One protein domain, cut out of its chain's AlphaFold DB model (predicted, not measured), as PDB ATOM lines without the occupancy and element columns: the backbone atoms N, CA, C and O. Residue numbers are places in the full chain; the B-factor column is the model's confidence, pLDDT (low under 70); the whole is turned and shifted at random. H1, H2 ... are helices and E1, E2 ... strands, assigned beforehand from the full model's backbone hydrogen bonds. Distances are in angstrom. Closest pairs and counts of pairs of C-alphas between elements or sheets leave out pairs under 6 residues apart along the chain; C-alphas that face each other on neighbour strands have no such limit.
ATOM      1  N   VAL A   9     151.686 171.761 270.439       70.81
ATOM      2  CA  VAL A   9     152.991 172.288 270.037       70.81
ATOM      3  C   VAL A   9     153.336 173.459 270.951       70.81
ATOM      4  O   VAL A   9     152.552 174.399 271.071       70.81
ATOM      5  N   LYS A  10     154.511 173.389 271.585       79.00
ATOM      6  CA  LYS A  10     155.131 174.503 272.316       79.00
ATOM      7  C   LYS A  10     155.995 175.298 271.350       79.00
ATOM      8  O   LYS A  10     156.924 174.732 270.766       79.00
ATOM      9  N   ILE A  11     155.698 176.580 271.172       76.44
ATOM     10  CA  ILE A  11     156.430 177.439 270.229       76.44
ATOM     11  C   ILE A  11     157.882 177.637 270.685       76.44
ATOM     12  O   ILE A  11     158.807 177.632 269.875       76.44
ATOM     13  N   GLU A  12     158.108 177.691 271.990       78.75
ATOM     14  CA  GLU A  12     159.413 177.809 272.637       78.75
ATOM     15  C   GLU A  12     160.339 176.649 272.271       78.75
ATOM     16  O   GLU A  12     161.535 176.855 272.072       78.75
ATOM     17  N   ASN A  13     159.794 175.437 272.118       80.38
ATOM     18  CA  ASN A  13     160.584 174.280 271.703       80.38
ATOM     19  C   ASN A  13     161.149 174.472 270.292       80.38
ATOM     20  O   ASN A  13     162.303 174.120 270.054       80.38
ATOM     21  N   ILE A  14     160.370 175.076 269.390       78.69
ATOM     22  CA  ILE A  14     160.787 175.390 268.015       78.69
ATOM     23  C   ILE A  14     161.899 176.439 268.038       78.69
ATOM     24  O   ILE A  14     162.940 176.271 267.402       78.69
ATOM     25  N   LEU A  15     161.706 177.513 268.806       82.06
ATOM     26  CA  LEU A  15     162.698 178.581 268.933       82.06
ATOM     27  C   LEU A  15     164.003 178.062 269.549       82.06
ATOM     28  O   LEU A  15     165.084 178.403 269.071       82.06
ATOM     29  N   ASN A  16     163.916 177.208 270.570       83.62
ATOM     30  CA  ASN A  16     165.066 176.557 271.196       83.62
ATOM     31  C   ASN A  16     165.790 175.605 270.229       83.62
ATOM     32  O   ASN A  16     167.017 175.573 270.201       83.62
ATOM     33  N   GLU A  17     165.053 174.852 269.414       82.62
ATOM     34  CA  GLU A  17     165.632 173.974 268.397       82.62
ATOM     35  C   GLU A  17     166.416 174.764 267.341       82.62
ATOM     36  O   GLU A  17     167.560 174.419 267.041       82.62
ATOM     37  N   ILE A  18     165.863 175.885 266.866       83.00
ATOM     38  CA  ILE A  18     166.568 176.804 265.963       83.00
ATOM     39  C   ILE A  18     167.846 177.331 266.627       83.00
ATOM     40  O   ILE A  18     168.910 177.262 266.013       83.00
ATOM     41  N   ARG A  19     167.785 177.801 267.883       85.31
ATOM     42  CA  ARG A  19     168.979 178.285 268.607       85.31
ATOM     43  C   ARG A  19     170.083 177.241 268.645       85.31
ATOM     44  O   ARG A  19     171.224 177.564 268.340       85.31
ATOM     45  N   ILE A  20     169.743 175.998 268.986       82.62
ATOM     46  CA  ILE A  20     170.713 174.900 269.076       82.62
ATOM     47  C   ILE A  20     171.339 174.618 267.705       82.62
ATOM     48  O   ILE A  20     172.561 174.519 267.604       82.62
ATOM     49  N   ARG A  21     170.534 174.537 266.639       82.19
ATOM     50  CA  ARG A  21     171.043 174.277 265.280       82.19
ATOM     51  C   ARG A  21     171.956 175.394 264.780       82.19
ATOM     52  O   ARG A  21     172.992 175.114 264.187       82.19
ATOM     53  N   VAL A  22     171.594 176.648 265.047       81.44
ATOM     54  CA  VAL A  22     172.403 177.816 264.673       81.44
ATOM     55  C   VAL A  22     173.692 177.881 265.506       81.44
ATOM     56  O   VAL A  22     174.756 178.172 264.960       81.44
ATOM     57  N   LEU A  23     173.626 177.545 266.802       83.31
ATOM     58  CA  LEU A  23     174.786 177.469 267.696       83.31
ATOM     59  C   LEU A  23     175.807 176.413 267.251       83.31
ATOM     60  O   LEU A  23     177.006 176.602 267.443       83.31
ATOM     61  N   ASN A  24     175.356 175.343 266.596       81.62
ATOM     62  CA  ASN A  24     176.217 174.276 266.086       81.62
ATOM     63  C   ASN A  24     176.936 174.602 264.762       81.62
ATOM     64  O   ASN A  24     177.390 173.676 264.094       81.62
ATOM     65  N   ILE A  25     177.038 175.893 264.413       81.56
ATOM     66  CA  ILE A  25     177.772 176.500 263.290       81.56
ATOM     67  C   ILE A  25     177.623 175.739 261.963       81.56
ATOM     68  O   ILE A  25     178.247 174.699 261.756       81.56
ATOM     69  N   PRO A  26     176.859 176.267 260.996       80.44
ATOM     70  CA  PRO A  26     176.633 175.549 259.756       80.44
ATOM     71  C   PRO A  26     177.911 175.421 258.919       80.44
ATOM     72  O   PRO A  26     178.756 176.319 258.856       80.44
ATOM     73  N   CYS A  27     178.014 174.299 258.213       82.69
ATOM     74  CA  CYS A  27     179.070 174.035 257.257       82.69
ATOM     75  C   CYS A  27     179.038 175.087 256.137       82.69
ATOM     76  O   CYS A  27     177.991 175.276 255.516       82.69
ATOM     77  N   PRO A  28     180.179 175.711 255.802       79.62
ATOM     78  CA  PRO A  28     180.249 176.762 254.790       79.62
ATOM     79  C   PRO A  28     179.935 176.262 253.372       79.62
ATOM     80  O   PRO A  28     179.534 177.048 252.524       79.62
ATOM     81  N   GLU A  29     180.118 174.966 253.105       81.25
ATOM     82  CA  GLU A  29     179.988 174.404 251.754       81.25
ATOM     83  C   GLU A  29     178.571 173.889 251.462       81.25
ATOM     84  O   GLU A  29     178.050 174.076 250.365       81.25
ATOM     85  N   CYS A  30     177.927 173.228 252.430       79.62
ATOM     86  CA  CYS A  30     176.602 172.624 252.230       79.62
ATOM     87  C   CYS A  30     175.498 173.202 253.130       79.62
ATOM     88  O   CYS A  30     174.317 172.978 252.863       79.62
ATOM     89  N   GLY A  31     175.856 173.961 254.168       74.25
ATOM     90  CA  GLY A  31     174.925 174.515 255.151       74.25
ATOM     91  C   GLY A  31     174.499 173.541 256.253       74.25
ATOM     92  O   GLY A  31     173.745 173.935 257.138       74.25
ATOM     93  N   ALA A  32     174.973 172.290 256.231       78.25
ATOM     94  CA  ALA A  32     174.647 171.318 257.268       78.25
ATOM     95  C   ALA A  32     175.302 171.684 258.605       78.25
ATOM     96  O   ALA A  32     176.473 172.054 258.641       78.25
ATOM     97  N   TYR A  33     174.567 171.556 259.701       75.44
ATOM     98  CA  TYR A  33     175.038 171.862 261.051       75.44
ATOM     99  C   TYR A  33     175.503 170.591 261.770       75.44
ATOM    100  O   TYR A  33     175.115 169.474 261.422       75.44
ATOM    101  N   LEU A  34     176.366 170.756 262.770       71.44
ATOM    102  CA  LEU A  34     176.803 169.644 263.608       71.44
ATOM    103  C   LEU A  34     175.739 169.289 264.649       71.44
ATOM    104  O   LEU A  34     174.935 170.121 265.054       71.44
ATOM    105  N   ASN A  35     175.797 168.063 265.163       70.44
ATOM    106  CA  ASN A  35     175.030 167.667 266.349       70.44
ATOM    107  C   ASN A  35     175.868 167.717 267.638       70.44
ATOM    108  O   ASN A  35     175.416 167.273 268.691       70.44
ATOM    109  N   LYS A  36     177.097 168.243 267.561       71.56
ATOM    110  CA  LYS A  36     178.038 168.345 268.679       71.56
ATOM    111  C   LYS A  36     178.652 169.749 268.760       71.56
ATOM    112  O   LYS A  36     178.788 170.390 267.716       71.56
ATOM    113  N   PRO A  37     179.058 170.205 269.959       71.50
ATOM    114  CA  PRO A  37     179.750 171.480 270.123       71.50
ATOM    115  C   PRO A  37     181.092 171.489 269.381       71.50
ATOM    116  O   PRO A  37     181.783 170.471 269.363       71.50
ATOM    117  N   ALA A  38     181.460 172.644 268.829       77.62
ATOM    118  CA  ALA A  38     182.777 172.896 268.249       77.62
ATOM    119  C   ALA A  38     183.601 173.825 269.150       77.62
ATOM    120  O   ALA A  38     183.049 174.723 269.795       77.62
ATOM    121  N   PHE A  39     184.921 173.641 269.166       81.00
ATOM    122  CA  PHE A  39     185.842 174.449 269.968       81.00
ATOM    123  C   PHE A  39     186.677 175.419 269.113       81.00
ATOM    124  O   PHE A  39     186.996 175.117 267.961       81.00
ATOM    125  N   PRO A  40     187.068 176.594 269.649       80.44
ATOM    126  CA  PRO A  40     187.953 177.518 268.939       80.44
ATOM    127  C   PRO A  40     189.257 176.843 268.493       80.44
ATOM    128  O   PRO A  40     189.929 176.189 269.290       80.44
ATOM    129  N   GLY A  41     189.613 177.009 267.217       81.00
ATOM    130  CA  GLY A  41     190.791 176.381 266.607       81.00
ATOM    131  C   GLY A  41     190.623 174.908 266.210       81.00
ATOM    132  O   GLY A  41     191.550 174.338 265.639       81.00
ATOM    133  N   GLU A  42     189.467 174.291 266.472       87.88
ATOM    134  CA  GLU A  42     189.148 172.941 265.996       87.88
ATOM    135  C   GLU A  42     188.894 172.939 264.480       87.88
ATOM    136  O   GLU A  42     188.166 173.784 263.947       87.88
ATOM    137  N   GLU A  43     189.466 171.957 263.780       89.38
ATOM    138  CA  GLU A  43     189.106 171.658 262.397       89.38
ATOM    139  C   GLU A  43     187.904 170.703 262.380       89.38
ATOM    140  O   GLU A  43     188.004 169.510 262.676       89.38
ATOM    141  N   ILE A  44     186.743 171.243 262.028       89.25
ATOM    142  CA  ILE A  44     185.481 170.519 261.949       89.25
ATOM    143  C   ILE A  44     185.401 169.814 260.598       89.25
ATOM    144  O   ILE A  44     185.489 170.451 259.550       89.25
ATOM    145  N   ARG A  45     185.126 168.508 260.600       88.88
ATOM    146  CA  ARG A  45     184.776 167.765 259.382       88.88
ATOM    147  C   ARG A  45     183.261 167.607 259.273       88.88
ATOM    148  O   ARG A  45     182.636 167.017 260.148       88.88
ATOM    149  N   CYS A  46     182.675 168.124 258.194       85.69
ATOM    150  CA  CYS A  46     181.250 167.975 257.918       85.69
ATOM    151  C   CYS A  46     180.901 166.510 257.620       85.69
ATOM    152  O   CYS A  46     181.468 165.913 256.706       85.69
ATOM    153  N   GLU A  47     179.930 165.951 258.341       85.56
ATOM    154  CA  GLU A  47     179.474 164.564 258.157       85.56
ATOM    155  C   GLU A  47     178.672 164.360 256.859       85.56
ATOM    156  O   GLU A  47     178.545 163.236 256.385       85.56
ATOM    157  N   PHE A  48     178.175 165.444 256.255       84.62
ATOM    158  CA  PHE A  48     177.328 165.396 255.060       84.62
ATOM    159  C   PHE A  48     178.121 165.534 253.759       84.62
ATOM    160  O   PHE A  48     177.955 164.729 252.849       84.62
ATOM    161  N   CYS A  49     178.984 166.551 253.653       86.94
ATOM    162  CA  CYS A  49     179.762 166.807 252.433       86.94
ATOM    163  C   CYS A  49     181.251 166.455 252.558       86.94
ATOM    164  O   CYS A  49     181.988 166.572 251.585       86.94
ATOM    165  N   GLY A  50     181.720 166.058 253.746       87.56
ATOM    166  CA  GLY A  50     183.120 165.701 254.002       87.56
ATOM    167  C   GLY A  50     184.086 166.886 254.114       87.56
ATOM    168  O   GLY A  50     185.250 166.682 254.462       87.56
ATOM    169  N   SER A  51     183.633 168.115 253.850       87.12
ATOM    170  CA  SER A  51     184.477 169.314 253.877       87.12
ATOM    171  C   SER A  51     184.979 169.634 255.284       87.12
ATOM    172  O   SER A  51     184.216 169.585 256.251       87.12
ATOM    173  N   ALA A  52     186.255 170.010 255.379       89.56
ATOM    174  CA  ALA A  52     186.860 170.537 256.597       89.56
ATOM    175  C   ALA A  52     186.674 172.065 256.686       89.56
ATOM    176  O   ALA A  52     186.797 172.774 255.680       89.56
ATOM    177  N   TYR A  53     186.342 172.578 257.871       88.62
ATOM    178  CA  TYR A  53     186.152 174.007 258.127       88.62
ATOM    179  C   TYR A  53     186.388 174.362 259.600       88.62
ATOM    180  O   TYR A  53     186.344 173.499 260.466       88.62
ATOM    181  N   THR A  54     186.628 175.641 259.894       89.50
ATOM    182  CA  THR A  54     186.710 176.158 261.271       89.50
ATOM    183  C   THR A  54     185.441 176.924 261.637       89.50
ATOM    184  O   THR A  54     184.655 177.288 260.753       89.50
ATOM    185  N   ILE A  55     185.265 177.238 262.924       85.94
ATOM    186  CA  ILE A  55     184.170 178.096 263.403       85.94
ATOM    187  C   ILE A  55     184.151 179.429 262.647       85.94
ATOM    188  O   ILE A  55     183.098 179.850 262.177       85.94
ATOM    189  N   GLU A  56     185.308 180.066 262.453       86.50
ATOM    190  CA  GLU A  56     185.418 181.333 261.720       86.50
ATOM    191  C   GLU A  56     184.950 181.188 260.275       86.50
ATOM    192  O   GLU A  56     184.219 182.041 259.774       86.50
ATOM    193  N   LYS A  57     185.360 180.113 259.592       84.25
ATOM    194  CA  LYS A  57     184.946 179.875 258.207       84.25
ATOM    195  C   LYS A  57     183.433 179.649 258.128       84.25
ATOM    196  O   LYS A  57     182.799 180.208 257.240       84.25
ATOM    197  N   GLY A  58     182.855 178.888 259.059       83.88
ATOM    198  CA  GLY A  58     181.407 178.672 259.139       83.88
ATOM    199  C   GLY A  58     180.633 179.963 259.419       83.88
ATOM    200  O   GLY A  58     179.698 180.289 258.691       83.88
ATOM    201  N   LEU A  59     181.075 180.757 260.401       82.19
ATOM    202  CA  LEU A  59     180.445 182.032 260.762       82.19
ATOM    203  C   LEU A  59     180.512 183.080 259.639       82.19
ATOM    204  O   LEU A  59     179.579 183.862 259.467       82.19
ATOM    205  N   ASN A  60     181.602 183.097 258.868       78.56
ATOM    206  CA  ASN A  60     181.793 184.059 257.781       78.56
ATOM    207  C   ASN A  60     181.107 183.651 256.472       78.56
ATOM    208  O   ASN A  60     180.779 184.521 255.669       78.56
ATOM    209  N   ALA A  61     180.929 182.351 256.234       71.56
ATOM    210  CA  ALA A  61     180.368 181.836 254.986       71.56
ATOM    211  C   ALA A  61     178.874 181.505 255.072       71.56
ATOM    212  O   ALA A  61     178.254 181.262 254.037       71.56
ATOM    213  N   ALA A  62     178.286 181.467 256.272       66.56
ATOM    214  CA  ALA A  62     176.852 181.261 256.407       66.56
ATOM    215  C   ALA A  62     176.095 182.392 255.692       66.56
ATOM    216  O   ALA A  62     176.128 183.553 256.102       66.56
ATOM    217  N   SER A  63     175.424 182.040 254.598       66.69
ATOM    218  CA  SER A  63     174.579 182.948 253.832       66.69
ATOM    219  C   SER A  63     173.157 182.977 254.394       66.69
ATOM    220  O   SER A  63     172.760 182.115 255.187       66.69
ATOM    221  N   GLU A  64     172.346 183.937 253.935       66.06
ATOM    222  CA  GLU A  64     170.904 183.914 254.205       66.06
ATOM    223  C   GLU A  64     170.269 182.571 253.806       66.06
ATOM    224  O   GLU A  64     169.392 182.077 254.510       66.06
ATOM    225  N   ASP A  65     170.745 181.940 252.729       64.50
ATOM    226  CA  ASP A  65     170.239 180.645 252.261       64.50
ATOM    227  C   ASP A  65     170.501 179.507 253.253       64.50
ATOM    228  O   ASP A  65     169.670 178.609 253.404       64.50
ATOM    229  N   THR A  66     171.619 179.553 253.975       71.94
ATOM    230  CA  THR A  66     171.939 178.579 255.024       71.94
ATOM    231  C   THR A  66     170.959 178.681 256.189       71.94
ATOM    232  O   THR A  66     170.418 177.670 256.639       71.94
ATOM    233  N   LEU A  67     170.656 179.900 256.639       73.88
ATOM    234  CA  LEU A  67     169.676 180.127 257.704       73.88
ATOM    235  C   LEU A  67     168.260 179.723 257.264       73.88
ATOM    236  O   LEU A  67     167.530 179.090 258.030       73.88
ATOM    237  N   ARG A  68     167.896 180.006 256.003       71.62
ATOM    238  CA  ARG A  68     166.630 179.553 255.400       71.62
ATOM    239  C   ARG A  68     166.488 178.033 255.442       71.62
ATOM    240  O   ARG A  68     165.403 177.549 255.768       71.62
ATOM    241  N   ARG A  69     167.556 177.285 255.147       73.19
ATOM    242  CA  ARG A  69     167.560 175.814 255.235       73.19
ATOM    243  C   ARG A  69     167.396 175.322 256.668       73.19
ATOM    244  O   ARG A  69     166.506 174.516 256.892       73.19
ATOM    245  N   ILE A  70     168.145 175.864 257.634       74.00
ATOM    246  CA  ILE A  70     168.038 175.465 259.056       74.00
ATOM    247  C   ILE A  70     166.593 175.568 259.551       74.00
ATOM    248  O   ILE A  70     166.070 174.652 260.190       74.00
ATOM    249  N   VAL A  71     165.938 176.683 259.234       77.12
ATOM    250  CA  VAL A  71     164.541 176.909 259.607       77.12
ATOM    251  C   VAL A  71     163.625 175.941 258.867       77.12
ATOM    252  O   VAL A  71     162.750 175.346 259.487       77.12
ATOM    253  N   SER A  72     163.845 175.743 257.564       74.75
ATOM    254  CA  SER A  72     163.037 174.822 256.755       74.75
ATOM    255  C   SER A  72     163.127 173.382 257.261       74.75
ATOM    256  O   SER A  72     162.100 172.716 257.348       74.75
ATOM    257  N   ASP A  73     164.317 172.917 257.647       75.94
ATOM    258  CA  ASP A  73     164.535 171.576 258.200       75.94
ATOM    259  C   ASP A  73     163.867 171.430 259.572       75.94
ATOM    260  O   ASP A  73     163.171 170.446 259.816       75.94
ATOM    261  N   SER A  74     163.993 172.445 260.437       75.31
ATOM    262  CA  SER A  74     163.339 172.460 261.757       75.31
ATOM    263  C   SER A  74     161.816 172.389 261.614       75.31
ATOM    264  O   SER A  74     161.148 171.593 262.270       75.31
ATOM    265  N   VAL A  75     161.254 173.191 260.704       74.88
ATOM    266  CA  VAL A  75     159.818 173.195 260.404       74.88
ATOM    267  C   VAL A  75     159.386 171.859 259.800       74.88
ATOM    268  O   VAL A  75     158.370 171.309 260.216       74.88
ATOM    269  N   LYS A  76     160.155 171.297 258.862       75.44
ATOM    270  CA  LYS A  76     159.844 170.013 258.225       75.44
ATOM    271  C   LYS A  76     159.786 168.870 259.238       75.44
ATOM    272  O   LYS A  76     158.838 168.093 259.204       75.44
ATOM    273  N   GLU A  77     160.732 168.801 260.168       74.38
ATOM    274  CA  GLU A  77     160.727 167.778 261.220       74.38
ATOM    275  C   GLU A  77     159.515 167.894 262.147       74.38
ATOM    276  O   GLU A  77     158.948 166.882 262.555       74.38
ATOM    277  N   ILE A  78     159.073 169.115 262.459       69.81
ATOM    278  CA  ILE A  78     157.852 169.354 263.240       69.81
ATOM    279  C   ILE A  78     156.622 168.895 262.453       69.81
ATOM    280  O   ILE A  78     155.752 168.217 262.999       69.81
ATOM    281  N   ILE A  79     156.557 169.231 261.165       69.50
ATOM    282  CA  ILE A  79     155.466 168.832 260.274       69.50
ATOM    283  C   ILE A  79     155.365 167.308 260.188       69.50
ATOM    284  O   ILE A  79     154.272 166.770 260.337       69.50
ATOM    285  N   GLU A  80     156.490 166.613 260.008       74.62
ATOM    286  CA  GLU A  80     156.547 165.148 259.962       74.62
ATOM    287  C   GLU A  80     156.176 164.520 261.309       74.62
ATOM    288  O   GLU A  80     155.372 163.588 261.354       74.62
ATOM    289  N   ARG A  81     156.696 165.062 262.420       74.88
ATOM    290  CA  ARG A  81     156.412 164.588 263.785       74.88
ATOM    291  C   ARG A  81     154.927 164.662 264.136       74.88
ATOM    292  O   ARG A  81     154.445 163.825 264.895       74.88
ATOM    293  N   TYR A  82     154.221 165.658 263.608       66.12
ATOM    294  CA  TYR A  82     152.833 165.952 263.965       66.12
ATOM    295  C   TYR A  82     151.824 165.740 262.828       66.12
ATOM    296  O   TYR A  82     150.633 165.970 263.030       66.12
ATOM    297  N   GLY A  83     152.264 165.279 261.653       65.12
ATOM    298  CA  GLY A  83     151.398 164.992 260.505       65.12
ATOM    299  C   GLY A  83     150.699 166.223 259.913       65.12
ATOM    300  O   GLY A  83     149.562 166.116 259.454       65.12
ATOM    301  N   LEU A  84     151.343 167.392 259.947       65.12
ATOM    302  CA  LEU A  84     150.782 168.644 259.424       65.12
ATOM    303  C   LEU A  84     150.907 168.717 257.888       65.12
ATOM    304  O   LEU A  84     151.758 168.070 257.281       65.12
ATOM    305  N   THR A  85     150.076 169.528 257.229       58.66
ATOM    306  CA  THR A  85     150.173 169.778 255.778       58.66
ATOM    307  C   THR A  85     150.847 171.115 255.482       58.66
ATOM    308  O   THR A  85     150.437 172.137 256.025       58.66
ATOM    309  N   VAL A  86     151.839 171.121 254.584       56.53
ATOM    310  CA  VAL A  86     152.543 172.337 254.135       56.53
ATOM    311  C   VAL A  86     151.646 173.168 253.208       56.53
ATOM    312  O   VAL A  86     151.201 172.665 252.176       56.53
ATOM    313  N   ASP A  87     151.424 174.447 253.526       57.41
ATOM    314  CA  ASP A  87     150.794 175.428 252.628       57.41
ATOM    315  C   ASP A  87     151.544 176.781 252.608       57.41
ATOM    316  O   ASP A  87     152.576 176.951 253.258       57.41
ATOM    317  N   SER A  88     151.054 177.759 251.835       48.22
ATOM    318  CA  SER A  88     151.724 179.055 251.635       48.22
ATOM    319  C   SER A  88     151.847 179.922 252.896       48.22
ATOM    320  O   SER A  88     152.645 180.853 252.908       48.22
ATOM    321  N   ARG A  89     151.076 179.650 253.953       52.66
ATOM    322  CA  ARG A  89     151.012 180.463 255.182       52.66
ATOM    323  C   ARG A  89     151.924 179.937 256.273       52.66
ATOM    324  O   ARG A  89     152.479 180.718 257.038       52.66
ATOM    325  N   LEU A  90     152.205 178.636 256.238       60.22
ATOM    326  CA  LEU A  90     153.436 178.101 256.819       60.22
ATOM    327  C   LEU A  90     154.674 178.828 256.269       60.22
ATOM    328  O   LEU A  90     155.654 178.968 256.994       60.22
ATOM    329  N   GLY A  91     154.609 179.379 255.051       59.34
ATOM    330  CA  GLY A  91     155.618 180.293 254.504       59.34
ATOM    331  C   GLY A  91     155.787 181.601 255.293       59.34
ATOM    332  O   GLY A  91     156.917 182.016 255.528       59.34
ATOM    333  N   GLU A  92     154.704 182.230 255.764       58.94
ATOM    334  CA  GLU A  92     154.782 183.455 256.583       58.94
ATOM    335  C   GLU A  92     155.387 183.171 257.962       58.94
ATOM    336  O   GLU A  92     156.287 183.888 258.398       58.94
ATOM    337  N   LEU A  93     154.969 182.078 258.613       66.94
ATOM    338  CA  LEU A  93     155.594 181.610 259.854       66.94
ATOM    339  C   LEU A  93     157.080 181.288 259.636       66.94
ATOM    340  O   LEU A  93     157.927 181.657 260.445       66.94
ATOM    341  N   THR A  94     157.407 180.656 258.508       69.12
ATOM    342  CA  THR A  94     158.789 180.357 258.119       69.12
ATOM    343  C   THR A  94     159.612 181.637 257.967       69.12
ATOM    344  O   THR A  94     160.756 181.655 258.408       69.12
ATOM    345  N   ASN A  95     159.047 182.729 257.442       68.62
ATOM    346  CA  ASN A  95     159.739 184.020 257.374       68.62
ATOM    347  C   ASN A  95     160.029 184.597 258.769       68.62
ATOM    348  O   ASN A  95     161.148 185.042 259.016       68.62
ATOM    349  N   TYR A  96     159.072 184.543 259.704       71.50
ATOM    350  CA  TYR A  96     159.311 184.973 261.090       71.50
ATOM    351  C   TYR A  96     160.427 184.160 261.757       71.50
ATOM    352  O   TYR A  96     161.319 184.724 262.392       71.50
ATOM    353  N   LEU A  97     160.415 182.840 261.568       78.62
ATOM    354  CA  LEU A  97     161.454 181.951 262.085       78.62
ATOM    355  C   LEU A  97     162.814 182.181 261.396       78.62
ATOM    356  O   LEU A  97     163.853 182.048 262.040       78.62
ATOM    357  N   GLN A  98     162.829 182.571 260.118       78.38
ATOM    358  CA  GLN A  98     164.043 182.958 259.392       78.38
ATOM    359  C   GLN A  98     164.650 184.252 259.917       78.38
ATOM    360  O   GLN A  98     165.851 184.291 260.181       78.38
ATOM    361  N   GLU A  99     163.842 185.290 260.111       76.12
ATOM    362  CA  GLU A  99     164.310 186.547 260.697       76.12
ATOM    363  C   GLU A  99     164.821 186.335 262.124       76.12
ATOM    364  O   GLU A  99     165.856 186.876 262.512       76.12
ATOM    365  N   TYR A 100     164.171 185.458 262.885       82.19
ATOM    366  CA  TYR A 100     164.675 185.037 264.182       82.19
ATOM    367  C   TYR A 100     166.032 184.322 264.098       82.19
ATOM    368  O   TYR A 100     166.965 184.694 264.808       82.19
ATOM    369  N   ALA A 101     166.179 183.341 263.202       83.25
ATOM    370  CA  ALA A 101     167.441 182.630 263.002       83.25
ATOM    371  C   ALA A 101     168.583 183.579 262.597       83.25
ATOM    372  O   ALA A 101     169.704 183.422 263.081       83.25
ATOM    373  N   LYS A 102     168.300 184.601 261.774       82.12
ATOM    374  CA  LYS A 102     169.256 185.672 261.435       82.12
ATOM    375  C   LYS A 102     169.717 186.441 262.664       82.12
ATOM    376  O   LYS A 102     170.918 186.655 262.817       82.12
ATOM    377  N   LYS A 103     168.796 186.825 263.548       83.25
ATOM    378  CA  LYS A 103     169.142 187.527 264.793       83.25
ATOM    379  C   LYS A 103     169.995 186.661 265.716       83.25
ATOM    380  O   LYS A 103     171.048 187.109 266.152       83.25
ATOM    381  N   VAL A 104     169.596 185.406 265.935       85.19
ATOM    382  CA  VAL A 104     170.370 184.443 266.736       85.19
ATOM    383  C   VAL A 104     171.785 184.285 266.177       85.19
ATOM    384  O   VAL A 104     172.761 184.335 266.922       85.19
ATOM    385  N   PHE A 105     171.910 184.133 264.858       84.69
ATOM    386  CA  PHE A 105     173.207 184.006 264.204       84.69
ATOM    387  C   PHE A 105     174.061 185.274 264.343       84.69
ATOM    388  O   PHE A 105     175.260 185.183 264.605       84.69
ATOM    389  N   GLY A 106     173.444 186.452 264.212       83.75
ATOM    390  CA  GLY A 106     174.094 187.742 264.438       83.75
ATOM    391  C   GLY A 106     174.669 187.867 265.850       83.75
ATOM    392  O   GLY A 106     175.835 188.231 265.997       83.75
ATOM    393  N   GLU A 107     173.900 187.481 266.869       87.44
ATOM    394  CA  GLU A 107     174.356 187.488 268.264       87.44
ATOM    395  C   GLU A 107     175.506 186.504 268.510       87.44
ATOM    396  O   GLU A 107     176.501 186.863 269.140       87.44
ATOM    397  N   ILE A 108     175.435 185.284 267.964       87.31
ATOM    398  CA  ILE A 108     176.530 184.302 268.074       87.31
ATOM    399  C   ILE A 108     177.809 184.850 267.437       87.31
ATOM    400  O   ILE A 108     178.891 184.741 268.023       87.31
ATOM    401  N   ARG A 109     177.696 185.451 266.249       86.06
ATOM    402  CA  ARG A 109     178.832 186.040 265.541       86.06
ATOM    403  C   ARG A 109     179.454 187.181 266.342       86.06
ATOM    404  O   ARG A 109     180.664 187.166 266.562       86.06
ATOM    405  N   LEU A 110     178.638 188.123 266.814       85.19
ATOM    406  CA  LEU A 110     179.093 189.250 267.628       85.19
ATOM    407  C   LEU A 110     179.779 188.766 268.914       85.19
ATOM    408  O   LEU A 110     180.856 189.245 269.273       85.19
ATOM    409  N   PHE A 111     179.193 187.773 269.586       88.31
ATOM    410  CA  PHE A 111     179.773 187.174 270.783       88.31
ATOM    411  C   PHE A 111     181.141 186.550 270.488       88.31
ATOM    412  O   PHE A 111     182.097 186.791 271.227       88.31
ATOM    413  N   TYR A 112     181.263 185.790 269.396       87.50
ATOM    414  CA  TYR A 112     182.525 185.160 269.006       87.50
ATOM    415  C   TYR A 112     183.610 186.187 268.662       87.50
ATOM    416  O   TYR A 112     184.761 186.030 269.074       87.50
ATOM    417  N   GLU A 113     183.257 187.259 267.948       87.50
ATOM    418  CA  GLU A 113     184.178 188.349 267.605       87.50
ATOM    419  C   GLU A 113     184.760 189.020 268.864       87.50
ATOM    420  O   GLU A 113     185.959 189.314 268.905       87.50
ATOM    421  N   LEU A 114     183.939 189.193 269.906       89.31
ATOM    422  CA  LEU A 114     184.328 189.830 271.166       89.31
ATOM    423  C   LEU A 114     185.043 188.885 272.142       89.31
ATOM    424  O   LEU A 114     186.007 189.288 272.788       89.31
ATOM    425  N   GLN A 115     184.566 187.645 272.278       90.44
ATOM    426  CA  GLN A 115     184.982 186.716 273.340       90.44
ATOM    427  C   GLN A 115     185.923 185.608 272.857       90.44
ATOM    428  O   GLN A 115     186.474 184.880 273.681       90.44
ATOM    429  N   ARG A 116     186.109 185.453 271.536       87.69
ATOM    430  CA  ARG A 116     186.927 184.393 270.911       87.69
ATOM    431  C   ARG A 116     186.546 182.974 271.353       87.69
ATOM    432  O   ARG A 116     187.374 182.069 271.379       87.69
ATOM    433  N   ARG A 117     185.268 182.790 271.685       88.69
ATOM    434  CA  ARG A 117     184.614 181.512 271.976       88.69
ATOM    435  C   ARG A 117     183.134 181.607 271.629       88.69
ATOM    436  O   ARG A 117     182.590 182.708 271.579       88.69
ATOM    437  N   LEU A 118     182.481 180.468 271.425       86.50
ATOM    438  CA  LEU A 118     181.027 180.432 271.272       86.50
ATOM    439  C   LEU A 118     180.334 180.724 272.618       86.50
ATOM    440  O   LEU A 118     180.890 180.393 273.678       86.50
ATOM    441  N   PRO A 119     179.145 181.353 272.599       88.88
ATOM    442  CA  PRO A 119     178.336 181.493 273.800       88.88
ATOM    443  C   PRO A 119     177.864 180.115 274.275       88.88
ATOM    444  O   PRO A 119     177.611 179.209 273.480       88.88
ATOM    445  N   THR A 120     177.725 179.951 275.586       89.31
ATOM    446  CA  THR A 120     176.950 178.832 276.132       89.31
ATOM    447  C   THR A 120     175.473 179.013 275.787       89.31
ATOM    448  O   THR A 120     175.027 180.114 275.468       89.31
ATOM    449  N   LYS A 121     174.682 177.940 275.898       85.31
ATOM    450  CA  LYS A 121     173.232 178.023 275.692       85.31
ATOM    451  C   LYS A 121     172.586 179.106 276.569       85.31
ATOM    452  O   LYS A 121     171.795 179.882 276.061       85.31
ATOM    453  N   VAL A 122     172.957 179.169 277.850       86.94
ATOM    454  CA  VAL A 122     172.398 180.138 278.809       86.94
ATOM    455  C   VAL A 122     172.759 181.570 278.415       86.94
ATOM    456  O   VAL A 122     171.880 182.417 278.344       86.94
ATOM    457  N   GLU A 123     174.027 181.828 278.080       89.69
ATOM    458  CA  GLU A 123     174.470 183.154 277.623       89.69
ATOM    459  C   GLU A 123     173.773 183.574 276.325       89.69
ATOM    460  O   GLU A 123     173.438 184.744 276.152       89.69
ATOM    461  N   LEU A 124     173.559 182.627 275.405       87.44
ATOM    462  CA  LEU A 124     172.823 182.893 274.178       87.44
ATOM    463  C   LEU A 124     171.362 183.210 274.489       87.44
ATOM    464  O   LEU A 124     170.886 184.229 274.009       87.44
ATOM    465  N   ASP A 125     170.688 182.380 275.291       85.38
ATOM    466  CA  ASP A 125     169.287 182.560 275.686       85.38
ATOM    467  C   ASP A 125     169.065 183.938 276.338       85.38
ATOM    468  O   ASP A 125     168.121 184.629 275.969       85.38
ATOM    469  N   GLU A 126     169.967 184.389 277.218       88.19
ATOM    470  CA  GLU A 126     169.917 185.730 277.824       88.19
ATOM    471  C   GLU A 126     170.057 186.862 276.795       88.19
ATOM    472  O   GLU A 126     169.402 187.898 276.918       88.19
ATOM    473  N   LYS A 127     170.902 186.683 275.772       85.81
ATOM    474  CA  LYS A 127     171.151 187.699 274.736       85.81
ATOM    475  C   LYS A 127     169.984 187.886 273.775       85.81
ATOM    476  O   LYS A 127     169.791 188.989 273.283       85.81
ATOM    477  N   ILE A 128     169.230 186.824 273.511       85.44
ATOM    478  CA  ILE A 128     168.125 186.812 272.541       85.44
ATOM    479  C   ILE A 128     166.749 186.861 273.214       85.44
ATOM    480  O   ILE A 128     165.731 186.705 272.532       85.44
ATOM    481  N   ASP A 129     166.693 186.981 274.545       84.31
ATOM    482  CA  ASP A 129     165.451 186.890 275.320       84.31
ATOM    483  C   ASP A 129     164.455 187.976 274.900       84.31
ATOM    484  O   ASP A 129     163.291 187.681 274.635       84.31
ATOM    485  N   GLU A 130     164.917 189.217 274.733       78.38
ATOM    486  CA  GLU A 130     164.064 190.327 274.300       78.38
ATOM    487  C   GLU A 130     163.471 190.072 272.900       78.38
ATOM    488  O   GLU A 130     162.270 190.229 272.676       78.38
ATOM    489  N   GLU A 131     164.289 189.610 271.954       77.62
ATOM    490  CA  GLU A 131     163.868 189.191 270.616       77.62
ATOM    491  C   GLU A 131     162.880 188.024 270.652       77.62
ATOM    492  O   GLU A 131     161.921 188.004 269.877       77.62
ATOM    493  N   THR A 132     163.106 187.065 271.547       80.56
ATOM    494  CA  THR A 132     162.225 185.912 271.752       80.56
ATOM    495  C   THR A 132     160.864 186.366 272.239       80.56
ATOM    496  O   THR A 132     159.857 185.958 271.664       80.56
ATOM    497  N   GLN A 133     160.820 187.244 273.242       81.81
ATOM    498  CA  GLN A 133     159.568 187.774 273.773       81.81
ATOM    499  C   GLN A 133     158.795 188.548 272.700       81.81
ATOM    500  O   GLN A 133     157.612 188.284 272.511       81.81
ATOM    501  N   LYS A 134     159.463 189.382 271.887       75.31
ATOM    502  CA  LYS A 134     158.823 190.074 270.747       75.31
ATOM    503  C   LYS A 134     158.170 189.102 269.756       75.31
ATOM    504  O   LYS A 134     157.092 189.380 269.230       75.31
ATOM    505  N   ILE A 135     158.810 187.965 269.477       71.12
ATOM    506  CA  ILE A 135     158.256 186.942 268.575       71.12
ATOM    507  C   ILE A 135     157.074 186.227 269.220       71.12
ATOM    508  O   ILE A 135     156.046 186.062 268.567       71.12
ATOM    509  N   LEU A 136     157.202 185.822 270.484       76.19
ATOM    510  CA  LEU A 136     156.122 185.164 271.215       76.19
ATOM    511  C   LEU A 136     154.897 186.081 271.332       76.19
ATOM    512  O   LEU A 136     153.781 185.625 271.099       76.19
ATOM    513  N   GLU A 137     155.091 187.376 271.591       72.38
ATOM    514  CA  GLU A 137     154.027 188.387 271.597       72.38
ATOM    515  C   GLU A 137     153.380 188.558 270.216       72.38
ATOM    516  O   GLU A 137     152.153 188.615 270.113       72.38
ATOM    517  N   GLY A 138     154.177 188.578 269.142       68.00
ATOM    518  CA  GLY A 138     153.667 188.638 267.770       68.00
ATOM    519  C   GLY A 138     152.825 187.414 267.398       68.00
ATOM    520  O   GLY A 138     151.725 187.552 266.858       68.00
ATOM    521  N   ILE A 139     153.300 186.213 267.741       70.50
ATOM    522  CA  ILE A 139     152.569 184.957 267.524       70.50
ATOM    523  C   ILE A 139     151.302 184.930 268.385       70.50
ATOM    524  O   ILE A 139     150.236 184.591 267.877       70.50
ATOM    525  N   LYS A 140     151.378 185.349 269.653       73.38
ATOM    526  CA  LYS A 140     150.217 185.501 270.537       73.38
ATOM    527  C   LYS A 140     149.174 186.423 269.912       73.38
ATOM    528  O   LYS A 140     148.042 185.992 269.739       73.38
ATOM    529  N   SER A 141     149.548 187.633 269.497       69.56
ATOM    530  CA  SER A 141     148.625 188.586 268.865       69.56
ATOM    531  C   SER A 141     147.989 188.025 267.589       69.56
ATOM    532  O   SER A 141     146.797 188.232 267.341       69.56
ATOM    533  N   MET A 142     148.763 187.299 266.777       67.75
ATOM    534  CA  MET A 142     148.250 186.625 265.587       67.75
ATOM    535  C   MET A 142     147.213 185.566 265.969       67.75
ATOM    536  O   MET A 142     146.096 185.598 265.465       67.75
ATOM    537  N   LEU A 143     147.543 184.668 266.897       68.88
ATOM    538  CA  LEU A 143     146.646 183.605 267.351       68.88
ATOM    539  C   LEU A 143     145.394 184.151 268.049       68.88
ATOM    540  O   LEU A 143     144.305 183.610 267.869       68.88
ATOM    541  N   GLU A 144     145.509 185.248 268.797       68.94
ATOM    542  CA  GLU A 144     144.371 185.926 269.423       68.94
ATOM    543  C   GLU A 144     143.386 186.496 268.402       68.94
ATOM    544  O   GLU A 144     142.185 186.522 268.667       68.94
ATOM    545  N   THR A 145     143.850 186.855 267.205       63.97
ATOM    546  CA  THR A 145     142.971 187.253 266.093       63.97
ATOM    547  C   THR A 145     142.083 186.089 265.625       63.97
ATOM    548  O   THR A 145     140.989 186.305 265.107       63.97
ATOM    549  N   PHE A 146     142.507 184.847 265.881       59.28
ATOM    550  CA  PHE A 146     141.807 183.609 265.533       59.28
ATOM    551  C   PHE A 146     141.265 182.852 266.759       59.28
ATOM    552  O   PHE A 146     140.849 181.703 266.626       59.28
ATOM    553  N   LYS A 147     141.217 183.478 267.950       59.06
ATOM    554  CA  LYS A 147     140.806 182.841 269.226       59.06
ATOM    555  C   LYS A 147     139.447 182.136 269.170       59.06
ATOM    556  O   LYS A 147     139.206 181.221 269.947       59.06
ATOM    557  N   SER A 148     138.558 182.538 268.262       54.66
ATOM    558  CA  SER A 148     137.269 181.874 268.029       54.66
ATOM    559  C   SER A 148     137.384 180.452 267.457       54.66
ATOM    560  O   SER A 148     136.401 179.720 267.503       54.66
ATOM    561  N   HIS A 149     138.562 180.054 266.964       51.16
ATOM    562  CA  HIS A 149     138.817 178.789 266.264       51.16
ATOM    563  C   HIS A 149     140.082 178.065 266.764       51.16
ATOM    564  O   HIS A 149     140.508 177.103 266.136       51.16
ATOM    565  N   ILE A 150     140.730 178.535 267.844       59.62
ATOM    566  CA  ILE A 150     141.963 177.925 268.366       59.62
ATOM    567  C   ILE A 150     141.976 177.907 269.893       59.62
ATOM    568  O   ILE A 150     141.863 178.944 270.546       59.62
ATOM    569  N   LEU A 151     142.213 176.728 270.468       61.78
ATOM    570  CA  LEU A 151     142.568 176.583 271.878       61.78
ATOM    571  C   LEU A 151     144.054 176.893 272.063       61.78
ATOM    572  O   LEU A 151     144.920 176.067 271.761       61.78
ATOM    573  N   VAL A 152     144.323 178.097 272.565       65.50
ATOM    574  CA  VAL A 152     145.658 178.569 272.936       65.50
ATOM    575  C   VAL A 152     145.758 178.589 274.455       65.50
ATOM    576  O   VAL A 152     144.917 179.196 275.122       65.50
ATOM    577  N   GLN A 153     146.780 177.937 275.003       72.06
ATOM    578  CA  GLN A 153     147.135 178.057 276.415       72.06
ATOM    579  C   GLN A 153     148.366 178.951 276.522       72.06
ATOM    580  O   GLN A 153     149.362 178.713 275.841       72.06
ATOM    581  N   ILE A 154     148.262 179.996 277.342       73.50
ATOM    582  CA  ILE A 154     149.323 180.979 277.549       73.50
ATOM    583  C   ILE A 154     149.559 181.093 279.048       73.50
ATOM    584  O   ILE A 154     148.638 181.462 279.779       73.50
ATOM    585  N   ASN A 155     150.779 180.801 279.486       74.88
ATOM    586  CA  ASN A 155     151.233 181.137 280.828       74.88
ATOM    587  C   ASN A 155     152.121 182.378 280.739       74.88
ATOM    588  O   ASN A 155     153.214 182.328 280.177       74.88
ATOM    589  N   ASP A 156     151.634 183.490 281.291       71.19
ATOM    590  CA  ASP A 156     152.394 184.732 281.415       71.19
ATOM    591  C   ASP A 156     152.904 184.866 282.858       71.19
ATOM    592  O   ASP A 156     152.115 184.899 283.808       71.19
ATOM    593  N   VAL A 157     154.219 185.000 283.037       62.91
ATOM    594  CA  VAL A 157     154.842 185.284 284.337       62.91
ATOM    595  C   VAL A 157     155.500 186.653 284.255       62.91
ATOM    596  O   VAL A 157     156.394 186.890 283.448       62.91
ATOM    597  N   THR A 158     155.062 187.596 285.095       62.44
ATOM    598  CA  THR A 158     155.628 188.961 285.160       62.44
ATOM    599  C   THR A 158     155.635 189.722 283.821       62.44
ATOM    600  O   THR A 158     156.523 190.530 283.569       62.44
ATOM    601  N   GLY A 159     154.647 189.473 282.954       65.56
ATOM    602  CA  GLY A 159     154.554 190.108 281.633       65.56
ATOM    603  C   GLY A 159     155.440 189.479 280.554       65.56
ATOM    604  O   GLY A 159     155.463 189.993 279.444       65.56
ATOM    605  N   LYS A 160     156.134 188.374 280.856       72.88
ATOM    606  CA  LYS A 160     156.814 187.525 279.872       72.88
ATOM    607  C   LYS A 160     155.991 186.276 279.594       72.88
ATOM    608  O   LYS A 160     155.417 185.704 280.523       72.88
ATOM    609  N   ILE A 161     155.977 185.847 278.338       75.38
ATOM    610  CA  ILE A 161     155.372 184.580 277.926       75.38
ATOM    611  C   ILE A 161     156.353 183.469 278.314       75.38
ATOM    612  O   ILE A 161     157.470 183.421 277.796       75.38
ATOM    613  N   ASP A 162     155.940 182.626 279.260       74.25
ATOM    614  CA  ASP A 162     156.715 181.484 279.769       74.25
ATOM    615  C   ASP A 162     156.362 180.189 279.019       74.25
ATOM    616  O   ASP A 162     157.209 179.320 278.818       74.25
ATOM    617  N   ASP A 163     155.104 180.064 278.581       75.62
ATOM    618  CA  ASP A 163     154.623 178.884 277.860       75.62
ATOM    619  C   ASP A 163     153.453 179.232 276.928       75.62
ATOM    620  O   ASP A 163     152.383 179.638 277.387       75.62
ATOM    621  N   LEU A 164     153.651 179.038 275.621       77.69
ATOM    622  CA  LEU A 164     152.670 179.214 274.555       77.69
ATOM    623  C   LEU A 164     152.404 177.871 273.864       77.69
ATOM    624  O   LEU A 164     153.164 177.412 273.005       77.69
ATOM    625  N   GLN A 165     151.274 177.255 274.214       75.12
ATOM    626  CA  GLN A 165     150.847 175.970 273.665       75.12
ATOM    627  C   GLN A 165     149.666 176.121 272.711       75.12
ATOM    628  O   GLN A 165     148.647 176.739 273.035       75.12
ATOM    629  N   VAL A 166     149.778 175.472 271.551       71.62
ATOM    630  CA  VAL A 166     148.723 175.425 270.533       71.62
ATOM    631  C   VAL A 166     148.337 173.976 270.256       71.62
ATOM    632  O   VAL A 166     149.199 173.135 269.998       71.62
ATOM    633  N   SER A 167     147.038 173.670 270.318       71.94
ATOM    634  CA  SER A 167     146.519 172.336 269.985       71.94
ATOM    635  C   SER A 167     146.718 172.020 268.500       71.94
ATOM    636  O   SER A 167     146.367 172.830 267.645       71.94
ATOM    637  N   ILE A 168     147.221 170.824 268.178       65.50
ATOM    638  CA  ILE A 168     147.474 170.396 266.791       65.50
ATOM    639  C   ILE A 168     146.185 170.314 265.976       65.50
ATOM    640  O   ILE A 168     146.168 170.728 264.822       65.50
ATOM    641  N   SER A 169     145.090 169.818 266.560       62.53
ATOM    642  CA  SER A 169     143.810 169.724 265.850       62.53
ATOM    643  C   SER A 169     143.266 171.099 265.468       62.53
ATOM    644  O   SER A 169     142.686 171.255 264.398       62.53
ATOM    645  N   GLU A 170     143.480 172.099 266.320       64.31
ATOM    646  CA  GLU A 170     143.072 173.479 266.055       64.31
ATOM    647  C   GLU A 170     144.044 174.193 265.109       64.31
ATOM    648  O   GLU A 170     143.604 174.933 264.236       64.31
ATOM    649  N   LEU A 171     145.350 173.918 265.206       66.38
ATOM    650  CA  LEU A 171     146.349 174.398 264.246       66.38
ATOM    651  C   LEU A 171     146.024 173.895 262.831       66.38
ATOM    652  O   LEU A 171     146.054 174.670 261.881       66.38
ATOM    653  N   SER A 172     145.658 172.618 262.688       62.41
ATOM    654  CA  SER A 172     145.245 172.040 261.406       62.41
ATOM    655  C   SER A 172     143.953 172.668 260.877       62.41
ATOM    656  O   SER A 172     143.898 173.017 259.701       62.41
ATOM    657  N   LYS A 173     142.933 172.879 261.726       63.97
ATOM    658  CA  LYS A 173     141.697 173.587 261.333       63.97
ATOM    659  C   LYS A 173     141.973 175.024 260.912       63.97
ATOM    660  O   LYS A 173     141.452 175.456 259.889       63.97
ATOM    661  N   LEU A 174     142.812 175.737 261.664       62.69
ATOM    662  CA  LEU A 174     143.256 177.077 261.316       62.69
ATOM    663  C   LEU A 174     143.906 177.050 259.942       62.69
ATOM    664  O   LEU A 174     143.455 177.792 259.087       62.69
ATOM    665  N   LEU A 175     144.900 176.188 259.709       60.06
ATOM    666  CA  LEU A 175     145.573 176.057 258.414       60.06
ATOM    667  C   LEU A 175     144.581 175.729 257.286       60.06
ATOM    668  O   LEU A 175     144.679 176.300 256.205       60.06
ATOM    669  N   GLU A 176     143.567 174.896 257.525       59.59
ATOM    670  CA  GLU A 176     142.505 174.623 256.547       59.59
ATOM    671  C   GLU A 176     141.583 175.825 256.274       59.59
ATOM    672  O   GLU A 176     141.263 176.104 255.115       59.59
ATOM    673  N   GLU A 177     141.134 176.552 257.299       57.56
ATOM    674  CA  GLU A 177     140.327 177.772 257.145       57.56
ATOM    675  C   GLU A 177     141.117 178.886 256.477       57.56
ATOM    676  O   GLU A 177     140.660 179.562 255.553       57.56
ATOM    677  N   MET A 178     142.359 179.011 256.903       50.09
ATOM    678  CA  MET A 178     143.364 179.831 256.292       50.09
ATOM    679  C   MET A 178     143.533 179.459 254.814       50.09
ATOM    680  O   MET A 178     143.434 180.329 253.960       50.09
ATOM    681  N   ARG A 179     143.674 178.186 254.444       52.12
ATOM    682  CA  ARG A 179     143.778 177.749 253.042       52.12
ATOM    683  C   ARG A 179     142.561 178.136 252.188       52.12
ATOM    684  O   ARG A 179     142.702 178.293 250.974       52.12
ATOM    685  N   LYS A 180     141.380 178.339 252.792       54.25
ATOM    686  CA  LYS A 180     140.194 178.895 252.104       54.25
ATOM    687  C   LYS A 180     140.331 180.395 251.813       54.25
ATOM    688  O   LYS A 180     139.751 180.874 250.840       54.25
ATOM    689  N   TYR A 181     141.123 181.130 252.592       40.44
ATOM    690  CA  TYR A 181     141.561 182.482 252.251       40.44
ATOM    691  C   TYR A 181     142.736 182.411 251.249       40.44
ATOM    692  O   TYR A 181     143.800 181.858 251.527       40.44
TER     693      TYR A 181
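AT A GLANCE: This is residues 9 to 181 of the 297 residues of the protein "FHA domain-containing protein" of Candidatus Bathyarchaeota archaeon (UniProt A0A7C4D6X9). Three helices, H1, H3 and H4, cross at steep angles to make the core, with H1 deepest; a lobe of loops, residues 24 to 54, and short H2 make one end, and the hairpin E1 E2 and H7 make the other. H6 runs beside the hairpin, while short H5 turns across between H4 and H6. The printed part has 173 residues, with seven named helices and two named strands in the order H1 H2 H3 H4 H5 H6 E1 E2 H7. It is mostly helix, with one antiparallel sheet, E1 - E2. The whole is compact, with a radius of gyration of the C-alphas of 17.4 A and spans of 54 by 37 by 21 A.

IN THESE COORDINATES: H1, residues 11 to 23, begins at C-alpha 11 (156.430, 177.439, 270.229) and is 18.5 A long. After residues 24 to 54 come H2, residues 55 to 61, and H3, residues 64 to 82, 27.3 A. H4, residues 90 to 115, is the longest helix at 36.6 A and ends at C-alpha 115 (184.982, 186.716, 273.340). H5 is residues 121 to 127 and H6 residues 129 to 145, 24.3 A. E1, residues 152 to 157, is 16.1 A, and E2, residues 160 to 167, is 20.8 A. H7, residues 168 to 180, is 18.5 A and ends at C-alpha 180 (140.194, 178.895, 252.104).

HOW THE PARTS SIT: H4 is the hub, touching H1, H3 and H5. With residues 97 to 108 alone it touches H1 at a steep tilt of 44 degrees, the same way; the closest C-alphas, of Val 22 and Phe 105, are 6.3 A apart. With residues 94 to 102 alone it touches H3 at a steep tilt of 55 degrees, opposite ways; the closest C-alphas, of Arg 68 and Gln 98, are 5.9 A apart. H3 touches H1 with residues 67 to 75 alone, the closest C-alphas being those of Ile 18 and Val 71, 6.7 A. H5 is about perpendicular to H4, at 82 degrees. H4 and H6 are close but not clearly touching, at a shallow tilt of 9 degrees, opposite ways. H2 is near H4, with the C-alphas of Leu 59 and Arg 109 6.4 A apart. The closest C-alphas of H6 and E2 are those of Gln 133 and Lys 160, 6.7 A. In the hairpin E1 and E2, N 155 and O 163 are 2.9 A apart and N 165 and O 153 2.9 A, within hydrogen-bond range. H7 touches no helix. In each of the seven helices every O i to N i+4 pair is within hydrogen-bond range.

THE WHOLE: The two C-alphas farthest apart, of Gly 41 and Ser 148, are 53.8 A apart. The printed part has no cut; its one long link is H1 to H2. The mean pLDDT of the printed part is 75.1, and 50 residues are under 70, among them residues 82 to 95 and 168 to 181.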